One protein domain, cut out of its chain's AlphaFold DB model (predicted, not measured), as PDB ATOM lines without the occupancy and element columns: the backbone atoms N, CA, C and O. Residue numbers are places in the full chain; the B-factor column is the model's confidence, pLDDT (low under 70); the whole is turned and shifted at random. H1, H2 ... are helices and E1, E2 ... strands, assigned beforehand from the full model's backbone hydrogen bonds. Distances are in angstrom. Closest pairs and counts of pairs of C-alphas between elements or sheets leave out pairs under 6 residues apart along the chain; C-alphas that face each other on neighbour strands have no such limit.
ATOM      1  N   ASN A  25      46.289  35.703  38.361       90.56
ATOM      2  CA  ASN A  25      46.962  36.073  39.609       90.56
ATOM      3  C   ASN A  25      46.864  34.978  40.680       90.56
ATOM      4  O   ASN A  25      47.766  34.857  41.503       90.56
ATOM      5  N   ASP A  26      45.819  34.153  40.632       92.50
ATOM      6  CA  ASP A  26      45.585  33.103  41.622       92.50
ATOM      7  C   ASP A  26      46.436  31.857  41.330       92.50
ATOM      8  O   ASP A  26      46.766  31.110  42.244       92.50
ATOM      9  N   LYS A  27      46.878  31.658  40.076       90.00
ATOM     10  CA  LYS A  27      47.649  30.471  39.644       90.00
ATOM     11  C   LYS A  27      48.917  30.211  40.456       90.00
ATOM     12  O   LYS A  27      49.319  29.056  40.600       90.00
ATOM     13  N   LEU A  28      49.549  31.275  40.951       90.44
ATOM     14  CA  LEU A  28      50.809  31.221  41.694       90.44
ATOM     15  C   LEU A  28      50.617  31.172  43.214       90.44
ATOM     16  O   LEU A  28      51.609  31.116  43.935       90.44
ATOM     17  N   ILE A  29      49.375  31.193  43.712       91.75
ATOM     18  CA  ILE A  29      49.106  31.047  45.143       91.75
ATOM     19  C   ILE A  29      49.602  29.674  45.584       91.75
ATOM     20  O   ILE A  29      49.162  28.648  45.069       91.75
ATOM     21  N   SER A  30      50.530  29.667  46.533       92.19
ATOM     22  CA  SER A  30      51.096  28.445  47.092       92.19
ATOM     23  C   SER A  30      50.213  27.910  48.212       92.19
ATOM     24  O   SER A  30      49.929  28.626  49.171       92.19
ATOM     25  N   VAL A  31      49.830  26.641  48.114       92.19
ATOM     26  CA  VAL A  31      49.034  25.927  49.117       92.19
ATOM     27  C   VAL A  31      49.794  24.711  49.633       92.19
ATOM     28  O   VAL A  31      50.534  24.064  48.888       92.19
ATOM     29  N   ASP A  32      49.611  24.400  50.913       90.69
ATOM     30  CA  ASP A  32      50.196  23.216  51.536       90.69
ATOM     31  C   ASP A  32      49.358  21.965  51.243       90.69
ATOM     32  O   ASP A  32      48.121  21.996  51.214       90.69
ATOM     33  N   VAL A  33      50.045  20.835  51.062       90.88
ATOM     34  CA  VAL A  33      49.414  19.510  51.003       90.88
ATOM     35  C   VAL A  33      50.052  18.612  52.053       90.88
ATOM     36  O   VAL A  33      51.238  18.278  51.998       90.88
ATOM     37  N   GLU A  34      49.256  18.198  53.036       87.75
ATOM     38  CA  GLU A  34      49.767  17.466  54.187       87.75
ATOM     39  C   GLU A  34      50.388  16.111  53.804       87.75
ATOM     40  O   GLU A  34      49.754  15.196  53.271       87.75
ATOM     41  N   GLY A  35      51.674  15.955  54.125       83.38
ATOM     42  CA  GLY A  35      52.407  14.715  53.889       83.38
ATOM     43  C   GLY A  35      52.549  14.360  52.406       83.38
ATOM     44  O   GLY A  35      52.644  13.175  52.085       83.38
ATOM     45  N   VAL A  36      52.544  15.362  51.520       85.94
ATOM     46  CA  VAL A  36      52.986  15.249  50.126       85.94
ATOM     47  C   VAL A  36      54.144  16.222  49.934       85.94
ATOM     48  O   VAL A  36      53.995  17.420  50.154       85.94
ATOM     49  N   LYS A  37      55.315  15.704  49.549       79.94
ATOM     50  CA  LYS A  37      56.466  16.552  49.219       79.94
ATOM     51  C   LYS A  37      56.266  17.163  47.838       79.94
ATOM     52  O   LYS A  37      55.951  16.439  46.892       79.94
ATOM     53  N   SER A  38      56.467  18.469  47.734       73.94
ATOM     54  CA  SER A  38      56.520  19.175  46.457       73.94
ATOM     55  C   SER A  38      57.971  19.279  45.984       73.94
ATOM     56  O   SER A  38      58.901  19.285  46.786       73.94
ATOM     57  N   ILE A  39      58.164  19.337  44.666       71.50
ATOM     58  CA  ILE A  39      59.471  19.631  44.056       71.50
ATOM     59  C   ILE A  39      59.793  21.134  44.073       71.50
ATOM     60  O   ILE A  39      60.910  21.518  43.746       71.50
ATOM     61  N   PHE A  40      58.808  21.977  44.405       64.75
ATOM     62  CA  PHE A  40      58.919  23.436  44.379       64.75
ATOM     63  C   PHE A  40      59.307  24.026  45.745       64.75
ATOM     64  O   PHE A  40      59.999  25.036  45.786       64.75
ATOM     65  N   ASP A  41      58.863  23.410  46.841       62.28
ATOM     66  CA  ASP A  41      59.167  23.749  48.241       62.28
ATOM     67  C   ASP A  41      58.703  22.560  49.109       62.28
ATOM     68  O   ASP A  41      57.820  21.827  48.673       62.28
ATOM     69  N   ASP A  42      59.235  22.339  50.313       65.19
ATOM     70  CA  ASP A  42      59.130  21.065  51.058       65.19
ATOM     71  C   ASP A  42      57.696  20.491  51.190       65.19
ATOM     72  O   ASP A  42      57.539  19.272  51.337       65.19
ATOM     73  N   LYS A  43      56.643  21.330  51.104       65.50
ATOM     74  CA  LYS A  43      55.214  20.925  51.071       65.50
ATOM     75  C   LYS A  43      54.267  21.823  50.251       65.50
ATOM     76  O   LYS A  43      53.065  21.550  50.231       65.50
ATOM     77  N   LYS A  44      54.766  22.868  49.578       83.69
ATOM     78  CA  LYS A  44      53.911  23.873  48.919       83.69
ATOM     79  C   LYS A  44      53.818  23.671  47.418       83.69
ATOM     80  O   LYS A  44      54.816  23.430  46.738       83.69
ATOM     81  N   PHE A  45      52.613  23.835  46.894       88.25
ATOM     82  CA  PHE A  45      52.315  23.746  45.472       88.25
ATOM     83  C   PHE A  45      51.655  25.041  45.018       88.25
ATOM     84  O   PHE A  45      50.699  25.466  45.669       88.25
ATOM     85  N   PRO A  46      52.067  25.638  43.886       92.19
ATOM     86  CA  PRO A  46      51.185  26.560  43.185       92.19
ATOM     87  C   PRO A  46      49.840  25.864  42.954       92.19
ATOM     88  O   PRO A  46      49.805  24.733  42.461       92.19
ATOM     89  N   ILE A  47      48.739  26.510  43.324       92.38
ATOM     90  CA  ILE A  47      47.398  25.916  43.314       92.38
ATOM     91  C   ILE A  47      46.988  25.433  41.916       92.38
ATOM     92  O   ILE A  47      46.320  24.408  41.779       92.38
ATOM     93  N   TYR A  48      47.468  26.108  40.866       91.81
ATOM     94  CA  TYR A  48      47.318  25.647  39.488       91.81
ATOM     95  C   TYR A  48      48.003  24.297  39.256       91.81
ATOM     96  O   TYR A  48      47.385  23.363  38.748       91.81
ATOM     97  N   THR A  49      49.267  24.177  39.664       90.81
ATOM     98  CA  THR A  49      50.043  22.942  39.529       90.81
ATOM     99  C   THR A  49      49.428  21.816  40.351       90.81
ATOM    100  O   THR A  49      49.330  20.699  39.854       90.81
ATOM    101  N   LEU A  50      48.958  22.108  41.569       92.88
ATOM    102  CA  LEU A  50      48.239  21.147  42.406       92.88
ATOM    103  C   LEU A  50      47.019  20.578  41.675       92.88
ATOM    104  O   LEU A  50      46.866  19.361  41.581       92.88
ATOM    105  N   PHE A  51      46.168  21.457  41.144       93.69
ATOM    106  CA  PHE A  51      44.963  21.054  40.429       93.69
ATOM    107  C   PHE A  51      45.289  20.246  39.173       93.69
ATOM    108  O   PHE A  51      44.707  19.187  38.956       93.69
ATOM    109  N   HIS A  52      46.268  20.696  38.387       90.94
ATOM    110  CA  HIS A  52      46.708  19.981  37.197       90.94
ATOM    111  C   HIS A  52      47.238  18.579  37.526       90.94
ATOM    112  O   HIS A  52      46.785  17.596  36.945       90.94
ATOM    113  N   SER A  53      48.146  18.464  38.499       90.56
ATOM    114  CA  SER A  53      48.689  17.171  38.928       90.56
ATOM    115  C   SER A  53      47.616  16.233  39.477       90.56
ATOM    116  O   SER A  53      47.685  15.029  39.232       90.56
ATOM    117  N   TYR A  54      46.617  16.765  40.184       93.38
ATOM    118  CA  TYR A  54      45.483  15.984  40.668       93.38
ATOM    119  C   TYR A  54      44.667  15.376  39.517       93.38
ATOM    120  O   TYR A  54      44.404  14.175  39.531       93.38
ATOM    121  N   ILE A  55      44.315  16.168  38.499       93.06
ATOM    122  CA  ILE A  55      43.550  15.666  37.347       93.06
ATOM    123  C   ILE A  55      44.354  14.640  36.547       93.06
ATOM    124  O   ILE A  55      43.825  13.572  36.250       93.06
ATOM    125  N   VAL A  56      45.642  14.890  36.300       89.75
ATOM    126  CA  VAL A  56      46.520  13.908  35.641       89.75
ATOM    127  C   VAL A  56      46.584  12.601  36.441       89.75
ATOM    128  O   VAL A  56      46.535  11.515  35.869       89.75
ATOM    129  N   GLY A  57      46.648  12.677  37.775       90.62
ATOM    130  CA  GLY A  57      46.595  11.496  38.638       90.62
ATOM    131  C   GLY A  57      45.315  10.679  38.442       90.62
ATOM    132  O   GLY A  57      45.377   9.456  38.336       90.62
ATOM    133  N   VAL A  58      44.167  11.351  38.328       90.50
ATOM    134  CA  VAL A  58      42.865  10.721  38.058       90.50
ATOM    135  C   VAL A  58      42.845  10.059  36.679       90.50
ATOM    136  O   VAL A  58      42.419   8.913  36.564       90.50
ATOM    137  N   GLU A  59      43.342  10.734  35.641       87.62
ATOM    138  CA  GLU A  59      43.415  10.186  34.278       87.62
ATOM    139  C   GLU A  59      44.277   8.923  34.216       87.62
ATOM    140  O   GLU A  59      43.873   7.928  33.617       87.62
ATOM    141  N   VAL A  60      45.434   8.931  34.888       86.75
ATOM    142  CA  VAL A  60      46.300   7.749  34.988       86.75
ATOM    143  C   VAL A  60      45.560   6.589  35.652       86.75
ATOM    144  O   VAL A  60      45.658   5.462  35.172       86.75
ATOM    145  N   LEU A  61      44.808   6.833  36.728       86.44
ATOM    146  CA  LEU A  61      44.048   5.785  37.418       86.44
ATOM    147  C   LEU A  61      42.946   5.185  36.534       86.44
ATOM    148  O   LEU A  61      42.821   3.961  36.468       86.44
ATOM    149  N   ILE A  62      42.190   6.023  35.820       84.75
ATOM    150  CA  ILE A  62      41.154   5.576  34.872       84.75
ATOM    151  C   ILE A  62      41.788   4.732  33.768       84.75
ATOM    152  O   ILE A  62      41.364   3.606  33.520       84.75
ATOM    153  N   PHE A  63      42.857   5.243  33.155       82.19
ATOM    154  CA  PHE A  63      43.566   4.548  32.089       82.19
ATOM    155  C   PHE A  63      44.099   3.182  32.547       82.19
ATOM    156  O   PHE A  63      43.985   2.188  31.834       82.19
ATOM    157  N   ARG A  64      44.636   3.086  33.768       83.50
ATOM    158  CA  ARG A  64      45.067   1.800  34.335       83.50
ATOM    159  C   ARG A  64      43.909   0.826  34.509       83.50
ATOM    160  O   ARG A  64      44.045  -0.330  34.109       83.50
ATOM    161  N   LYS A  65      42.784   1.289  35.062       79.06
ATOM    162  CA  LYS A  65      41.580   0.469  35.251       79.06
ATOM    163  C   LYS A  65      41.047  -0.070  33.922       79.06
ATOM    164  O   LYS A  65      40.680  -1.238  33.858       79.06
ATOM    165  N   GLU A  66      41.040   0.749  32.873       78.62
ATOM    166  CA  GLU A  66      40.503   0.362  31.564       78.62
ATOM    167  C   GLU A  66      41.445  -0.547  30.757       78.62
ATOM    168  O   GLU A  66      40.966  -1.434  30.052       78.62
ATOM    169  N   PHE A  67      42.769  -0.361  30.857       75.94
ATOM    170  CA  PHE A  67      43.713  -0.978  29.914       75.94
ATOM    171  C   PHE A  67      44.753  -1.931  30.526       75.94
ATOM    172  O   PHE A  67      45.274  -2.776  29.800       75.94
ATOM    173  N   PHE A  68      45.085  -1.828  31.821       68.62
ATOM    174  CA  PHE A  68      46.241  -2.539  32.402       68.62
ATOM    175  C   PHE A  68      45.972  -3.280  33.724       68.62
ATOM    176  O   PHE A  68      46.867  -3.963  34.223       68.62
ATOM    177  N   GLY A  69      44.765  -3.178  34.291       62.28
ATOM    178  CA  GLY A  69      44.433  -3.722  35.612       62.28
ATOM    179  C   GLY A  69      45.006  -2.896  36.780       62.28
ATOM    180  O   GLY A  69      45.945  -2.107  36.619       62.28
ATOM    181  N   GLU A  70      44.423  -3.073  37.973       58.84
ATOM    182  CA  GLU A  70      44.645  -2.250  39.185       58.84
ATOM    183  C   GLU A  70      46.115  -2.198  39.656       58.84
ATOM    184  O   GLU A  70      46.577  -1.164  40.133       58.84
ATOM    185  N   GLU A  71      46.891  -3.262  39.446       60.25
ATOM    186  CA  GLU A  71      48.285  -3.411  39.917       60.25
ATOM    187  C   GLU A  71      49.342  -2.791  38.979       60.25
ATOM    188  O   GLU A  71      50.549  -2.885  39.220       60.25
ATOM    189  N   SER A  72      48.926  -2.156  37.881       61.94
ATOM    190  CA  SER A  72      49.872  -1.615  36.904       61.94
ATOM    191  C   SER A  72      50.728  -0.485  37.492       61.94
ATOM    192  O   SER A  72      50.249   0.470  38.102       61.94
ATOM    193  N   SER A  73      52.043  -0.587  37.299       61.19
ATOM    194  CA  SER A  73      53.013   0.458  37.634       61.19
ATOM    195  C   SER A  73      53.824   0.815  36.394       61.19
ATOM    196  O   SER A  73      53.973   0.009  35.479       61.19
ATOM    197  N   SER A  74      54.316   2.050  36.329       62.88
ATOM    198  CA  SER A  74      55.121   2.533  35.204       62.88
ATOM    199  C   SER A  74      56.357   3.254  35.726       62.88
ATOM    200  O   SER A  74      56.395   3.664  36.884       62.88
ATOM    201  N   ILE A  75      57.350   3.465  34.865       59.56
ATOM    202  CA  ILE A  75      58.576   4.195  35.226       59.56
ATOM    203  C   ILE A  75      58.249   5.618  35.720       59.56
ATOM    204  O   ILE A  75      58.891   6.117  36.640       59.56
ATOM    205  N   TYR A  76      57.220   6.250  35.146       61.94
ATOM    206  CA  TYR A  76      56.851   7.643  35.422       61.94
ATOM    207  C   TYR A  76      55.826   7.808  36.550       61.94
ATOM    208  O   TYR A  76      55.769   8.855  37.195       61.94
ATOM    209  N   HIS A  77      55.038   6.770  36.828       68.62
ATOM    210  CA  HIS A  77      53.993   6.794  37.848       68.62
ATOM    211  C   HIS A  77      54.070   5.541  38.716       68.62
ATOM    212  O   HIS A  77      54.002   4.421  38.203       68.62
ATOM    213  N   GLY A  78      54.158   5.743  40.035       75.38
ATOM    214  CA  GLY A  78      54.266   4.674  41.027       75.38
ATOM    215  C   GLY A  78      53.030   3.770  41.114       75.38
ATOM    216  O   GLY A  78      52.151   3.786  40.252       75.38
ATOM    217  N   LYS A  79      52.967   2.964  42.175       83.56
ATOM    218  CA  LYS A  79      51.841   2.056  42.439       83.56
ATOM    219  C   LYS A  79      50.500   2.799  42.523       83.56
ATOM    220  O   LYS A  79      50.462   3.951  42.959       83.56
ATOM    221  N   THR A  80      49.427   2.139  42.097       85.62
ATOM    222  CA  THR A  80      48.055   2.677  42.063       85.62
ATOM    223  C   THR A  80      47.604   3.178  43.435       85.62
ATOM    224  O   THR A  80      47.204   4.335  43.549       85.62
ATOM    225  N   ASP A  81      47.817   2.389  44.491       85.19
ATOM    226  CA  ASP A  81      47.488   2.749  45.877       85.19
ATOM    227  C   ASP A  81      48.151   4.068  46.321       85.19
ATOM    228  O   ASP A  81      47.549   4.915  46.986       85.19
ATOM    229  N   ARG A  82      49.410   4.281  45.920       86.94
ATOM    230  CA  ARG A  82      50.147   5.513  46.200       86.94
ATOM    231  C   ARG A  82      49.534   6.699  45.460       86.94
ATOM    232  O   ARG A  82      49.449   7.777  46.046       86.94
ATOM    233  N   ILE A  83      49.143   6.527  44.197       89.56
ATOM    234  CA  ILE A  83      48.519   7.598  43.404       89.56
ATOM    235  C   ILE A  83      47.168   7.974  44.015       89.56
ATOM    236  O   ILE A  83      46.926   9.161  44.218       89.56
ATOM    237  N   ILE A  84      46.348   6.991  44.397       90.44
ATOM    238  CA  ILE A  84      45.071   7.205  45.093       90.44
ATOM    239  C   ILE A  84      45.285   8.026  46.371       90.44
ATOM    240  O   ILE A  84      44.695   9.097  46.517       90.44
ATOM    241  N   LYS A  85      46.199   7.597  47.255       90.25
ATOM    242  CA  LYS A  85      46.513   8.309  48.512       90.25
ATOM    243  C   LYS A  85      46.961   9.753  48.270       90.25
ATOM    244  O   LYS A  85      46.572  10.657  49.008       90.25
ATOM    245  N   ILE A  86      47.789   9.987  47.250       91.62
ATOM    246  CA  ILE A  86      48.227  11.341  46.881       91.62
ATOM    247  C   ILE A  86      47.035  12.165  46.388       91.62
ATOM    248  O   ILE A  86      46.846  13.285  46.859       91.62
ATOM    249  N   CYS A  87      46.204  11.617  45.500       93.88
ATOM    250  CA  CYS A  87      45.045  12.323  44.964       93.88
ATOM    251  C   CYS A  87      44.023  12.663  46.057       93.88
ATOM    252  O   CYS A  87      43.491  13.770  46.060       93.88
ATOM    253  N   GLN A  88      43.800  11.777  47.032       93.38
ATOM    254  CA  GLN A  88      42.960  12.059  48.200       93.38
ATOM    255  C   GLN A  88      43.488  13.262  48.993       93.38
ATOM    256  O   GLN A  88      42.744  14.210  49.246       93.38
ATOM    257  N   LYS A  89      44.788  13.287  49.309       93.38
ATOM    258  CA  LYS A  89      45.421  14.409  50.023       93.38
ATOM    259  C   LYS A  89      45.346  15.720  49.241       93.38
ATOM    260  O   LYS A  89      45.024  16.762  49.806       93.38
ATOM    261  N   MET A  90      45.609  15.669  47.935       94.62
ATOM    262  CA  MET A  90      45.479  16.831  47.055       94.62
ATOM    263  C   MET A  90      44.032  17.330  46.997       94.62
ATOM    264  O   MET A  90      43.814  18.538  47.047       94.62
ATOM    265  N   SER A  91      43.047  16.425  46.961       95.62
ATOM    266  CA  SER A  91      41.629  16.796  46.902       95.62
ATOM    267  C   SER A  91      41.181  17.609  48.115       95.62
ATOM    268  O   SER A  91      40.442  18.574  47.949       95.62
ATOM    269  N   ILE A  92      41.690  17.289  49.310       95.56
ATOM    270  CA  ILE A  92      41.416  18.049  50.536       95.56
ATOM    271  C   ILE A  92      41.951  19.479  50.399       95.56
ATOM    272  O   ILE A  92      41.246  20.445  50.680       95.56
ATOM    273  N   SER A  93      43.188  19.631  49.916       95.25
ATOM    274  CA  SER A  93      43.794  20.953  49.721       95.25
ATOM    275  C   SER A  93      43.069  21.765  48.635       95.25
ATOM    276  O   SER A  93      42.828  22.956  48.826       95.25
ATOM    277  N   ILE A  94      42.631  21.130  47.541       95.88
ATOM    278  CA  ILE A  94      41.812  21.771  46.496       95.88
ATOM    279  C   ILE A  94      40.462  22.233  47.060       95.88
ATOM    280  O   ILE A  94      40.046  23.358  46.800       95.88
ATOM    281  N   GLU A  95      39.790  21.401  47.856       96.69
ATOM    282  CA  GLU A  95      38.485  21.713  48.450       96.69
ATOM    283  C   GLU A  95      38.563  22.874  49.451       96.69
ATOM    284  O   GLU A  95      37.731  23.780  49.412       96.69
ATOM    285  N   ASN A  96      39.619  22.923  50.267       96.56
ATOM    286  CA  ASN A  96      39.877  24.043  51.180       96.56
ATOM    287  C   ASN A  96      40.133  25.371  50.449       96.56
ATOM    288  O   ASN A  96      39.958  26.443  51.022       96.56
ATOM    289  N   ASN A  97      40.540  25.302  49.181       96.38
ATOM    290  CA  ASN A  97      40.894  26.446  48.350       96.38
ATOM    291  C   ASN A  97      39.948  26.589  47.142       96.38
ATOM    292  O   ASN A  97      40.295  27.203  46.132       96.38
ATOM    293  N   ILE A  98      38.735  26.030  47.237       96.19
ATOM    294  CA  ILE A  98      37.812  25.897  46.102       96.19
ATOM    295  C   ILE A  98      37.382  27.250  45.505       96.19
ATOM    296  O   ILE A  98      37.023  27.330  44.332       96.19
ATOM    297  N   SER A  99      37.454  28.328  46.291       95.75
ATOM    298  CA  SER A  99      37.069  29.689  45.898       95.75
ATOM    299  C   SER A  99      37.958  30.308  44.813       95.75
ATOM    300  O   SER A  99      37.521  31.246  44.147       95.75
ATOM    301  N   TYR A 100      39.172  29.790  44.598       94.69
ATOM    302  CA  TYR A 100      40.068  30.253  43.531       94.69
ATOM    303  C   TYR A 100      39.713  29.680  42.152       94.69
ATOM    304  O   TYR A 100      40.208  30.154  41.127       94.69
ATOM    305  N   PHE A 101      38.861  28.658  42.103       94.44
ATOM    306  CA  PHE A 101      38.571  27.908  40.891       94.44
ATOM    307  C   PHE A 101      37.340  28.443  40.154       94.44
ATOM    308  O   PHE A 101      36.360  28.884  40.750       94.44
ATOM    309  N   SER A 102      37.363  28.359  38.825       93.62
ATOM    310  CA  SER A 102      36.190  28.622  37.995       93.62
ATOM    311  C   SER A 102      35.124  27.539  38.191       93.62
ATOM    312  O   SER A 102      35.432  26.396  38.529       93.62
ATOM    313  N   ASN A 103      33.859  27.861  37.908       92.81
ATOM    314  CA  ASN A 103      32.748  26.905  38.032       92.81
ATOM    315  C   ASN A 103      33.000  25.596  37.265       92.81
ATOM    316  O   ASN A 103      32.651  24.517  37.743       92.81
ATOM    317  N   ARG A 104      33.645  25.680  36.095       89.88
ATOM    318  CA  ARG A 104      34.024  24.506  35.305       89.88
ATOM    319  C   ARG A 104      35.063  23.650  36.027       89.88
ATOM    320  O   ARG A 104      34.903  22.436  36.077       89.88
ATOM    321  N   SER A 105      36.099  24.255  36.601       91.69
ATOM    322  CA  SER A 105      37.104  23.528  37.387       91.69
ATOM    323  C   SER A 105      36.496  22.865  38.613       91.69
ATOM    324  O   SER A 105      36.833  21.728  38.912       91.69
ATOM    325  N   ILE A 106      35.559  23.539  39.286       94.31
ATOM    326  CA  ILE A 106      34.823  22.972  40.422       94.31
ATOM    327  C   ILE A 106      34.000  21.758  39.973       94.31
ATOM    328  O   ILE A 106      33.963  20.744  40.667       94.31
ATOM    329  N   TYR A 107      33.352  21.835  38.809       92.00
ATOM    330  CA  TYR A 107      32.628  20.704  38.231       92.00
ATOM    331  C   TYR A 107      33.561  19.523  37.917       92.00
ATOM    332  O   TYR A 107      33.289  18.403  38.351       92.00
ATOM    333  N   ILE A 108      34.676  19.786  37.228       91.50
ATOM    334  CA  ILE A 108      35.706  18.787  36.907       91.50
ATOM    335  C   ILE A 108      36.219  18.139  38.196       91.50
ATOM    336  O   ILE A 108      36.176  16.921  38.319       91.50
ATOM    337  N   PHE A 109      36.595  18.947  39.192       93.94
ATOM    338  CA  PHE A 109      37.057  18.485  40.500       93.94
ATOM    339  C   PHE A 109      36.071  17.521  41.160       93.94
ATOM    340  O   PHE A 109      36.461  16.440  41.594       93.94
ATOM    341  N   LYS A 110      34.787  17.889  41.222       93.69
ATOM    342  CA  LYS A 110      33.754  17.046  41.839       93.69
ATOM    343  C   LYS A 110      33.628  15.702  41.127       93.69
ATOM    344  O   LYS A 110      33.582  14.672  41.794       93.69
ATOM    345  N   LYS A 111      33.647  15.699  39.791       91.62
ATOM    346  CA  LYS A 111      33.602  14.464  38.995       91.62
ATOM    347  C   LYS A 111      34.836  13.593  39.217       91.62
ATOM    348  O   LYS A 111      34.706  12.392  39.423       91.62
ATOM    349  N   SER A 112      36.022  14.191  39.259       92.06
ATOM    350  CA  SER A 112      37.266  13.490  39.584       92.06
ATOM    351  C   SER A 112      37.261  12.886  40.987       92.06
ATOM    352  O   SER A 112      37.695  11.751  41.175       92.06
ATOM    353  N   LYS A 113      36.744  13.623  41.976       92.62
ATOM    354  CA  LYS A 113      36.657  13.170  43.369       92.62
ATOM    355  C   LYS A 113      35.698  11.989  43.512       92.62
ATOM    356  O   LYS A 113      36.038  11.021  44.183       92.62
ATOM    357  N   GLU A 114      34.551  12.027  42.829       90.25
ATOM    358  CA  GLU A 114      33.623  10.889  42.740       90.25
ATOM    359  C   GLU A 114      34.314   9.634  42.179       90.25
ATOM    360  O   GLU A 114      34.113   8.540  42.703       90.25
ATOM    361  N   LEU A 115      35.148   9.781  41.145       87.69
ATOM    362  CA  LEU A 115      35.871   8.659  40.539       87.69
ATOM    363  C   LEU A 115      36.911   8.056  41.486       87.69
ATOM    364  O   LEU A 115      36.953   6.838  41.629       87.69
ATOM    365  N   ILE A 116      37.703   8.885  42.172       87.50
ATOM    366  CA  ILE A 116      38.678   8.396  43.161       87.50
ATOM    367  C   ILE A 116      37.979   7.618  44.277       87.50
ATOM    368  O   ILE A 116      38.453   6.549  44.647       87.50
ATOM    369  N   ASN A 117      36.853   8.122  44.788       86.50
ATOM    370  CA  ASN A 117      36.120   7.450  45.863       86.50
ATOM    371  C   ASN A 117      35.578   6.079  45.423       86.50
ATOM    372  O   ASN A 117      35.657   5.112  46.173       86.50
ATOM    373  N   LYS A 118      35.093   5.958  44.180       83.31
ATOM    374  CA  LYS A 118      34.667   4.659  43.634       83.31
ATOM    375  C   LYS A 118      35.820   3.657  43.558       83.31
ATOM    376  O   LYS A 118      35.621   2.487  43.860       83.31
ATOM    377  N   LEU A 119      37.016   4.113  43.180       77.38
ATOM    378  CA  LEU A 119      38.205   3.257  43.119       77.38
ATOM    379  C   LEU A 119      38.623   2.756  44.506       77.38
ATOM    380  O   LEU A 119      39.078   1.627  44.627       77.38
ATOM    381  N   THR A 120      38.442   3.560  45.555       70.12
ATOM    382  CA  THR A 120      38.764   3.139  46.926       70.12
ATOM    383  C   THR A 120      37.733   2.188  47.517       70.12
ATOM    384  O   THR A 120      38.100   1.296  48.274       70.12
ATOM    385  N   ASP A 121      36.455   2.352  47.171       61.72
ATOM    386  CA  ASP A 121      35.381   1.494  47.682       61.72
ATOM    387  C   ASP A 121      35.415   0.093  47.041       61.72
ATOM    388  O   ASP A 121      35.109  -0.899  47.701       61.72
ATOM    389  N   GLU A 122      35.839  -0.008  45.775       54.72
ATOM    390  CA  GLU A 122      36.053  -1.289  45.082       54.72
ATOM    391  C   GLU A 122      37.243  -2.086  45.665       54.72
ATOM    392  O   GLU A 122      37.202  -3.319  45.679       54.72
ATOM    393  N   GLU A 123      38.261  -1.414  46.221       48.97
ATOM    394  CA  GLU A 123      39.412  -2.049  46.888       48.97
ATOM    395  C   GLU A 123      39.090  -2.582  48.302       48.97
ATOM    396  O   GLU A 123      39.802  -3.453  48.794       48.97
ATOM    397  N   ILE A 124      38.008  -2.129  48.956       39.25
ATOM    398  CA  ILE A 124      37.590  -2.619  50.291       39.25
ATOM    399  C   ILE A 124      36.901  -4.003  50.212       39.25
ATOM    400  O   ILE A 124      36.712  -4.662  51.234       39.25
ATOM    401  N   ILE A 125      36.538  -4.476  49.011       33.94
ATOM    402  CA  ILE A 125      35.750  -5.709  48.804       33.94
ATOM    403  C   ILE A 125      36.604  -6.902  48.300       33.94
ATOM    404  O   ILE A 125      36.063  -7.966  47.998       33.94
TER     405      ILE A 125
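AT A GLANCE: This is residues 25 to 125 of the 126 residues of an uncharacterized protein of Xenorhabdus bovienii str. feltiae Florida (UniProt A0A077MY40). A small two-stranded hairpin, E1 and E2, sits at one end of an up-and-down bundle of three helices, H1, H2 and H3, whose centres make a triangle. The hairpin is near the beginning of H1 and the end of H2, while the long link of residues 68 to 79 loops out at the bundle's other end. The printed part has 101 residues with two named strands and three named helices, in the order E1, E2, H1, H2, H3; the sheet is antiparallel and the class is mostly helix. The whole is compact, with a radius of gyration of the C-alphas of 13.7 A and spans of 40 by 29 by 21 A.

IN THESE COORDINATES: The sheet has E1, residues 30 to 32, and E2, residues 44 to 46. E1 begins at C-alpha 30 at (51.096, 28.445, 47.092). H1, residues 47 to 67, is 30.3 A long and begins at C-alpha 47 at (47.398, 25.916, 43.314). H2, residues 80 to 96, measures 24.6 A. H3, residues 103 to 123, measures 31.0 A and ends at C-alpha 123 at (39.412, -2.049, 46.888).

HOW THE PARTS SIT: E1 and E2 form a hairpin, antiparallel at 141 degrees, with N 31 and O 45 at 2.8 A and N 45 and O 31 at 2.9 A, both within hydrogen-bond range. The closest C-alphas of E1 and H1, those of Ser 30 and Ile 47, are 5.9 A apart. The closest of E1 and H2, those of Asp 32 and Ser 93, are 7.0 A apart. E2 is apart from H2, and both strands are apart from H3. H1 and H2 form a helical hairpin: they touch, closest at the C-alphas of Tyr 54 and Cys 87, 5.7 A, and run opposite ways at a shallow tilt of 35.0 degrees, only just short of steep. H2 and H3 form another: they touch, closest at the C-alphas of Ile 84 and Ile 116, 6.8 A, opposite ways at 37 degrees, only just a steep tilt; H2 does so with residues 84 to 91 alone. H1, with residues 55 to 58 alone, touches H3, the same way at a steep tilt of 44 degrees; the closest C-alphas, of Val 58 and Ser 112, are 6.4 A apart. In H1 and H2 every O i to N i+4 pair is within hydrogen-bond range; in H3, 16 of 17 are.

THE WHOLE: The two C-alphas farthest apart, those of Asn 25 and Ile 125, are 44.2 A apart. The printed part has no cut. The links E1 to E2 and H1 to H2 are long, with 11 and 12 residues. The mean pLDDT of the printed part is 83.5; residues 40 to 43, 68 to 77 and 121 to 125, of which 121 to 123 belong to H3, are under 70.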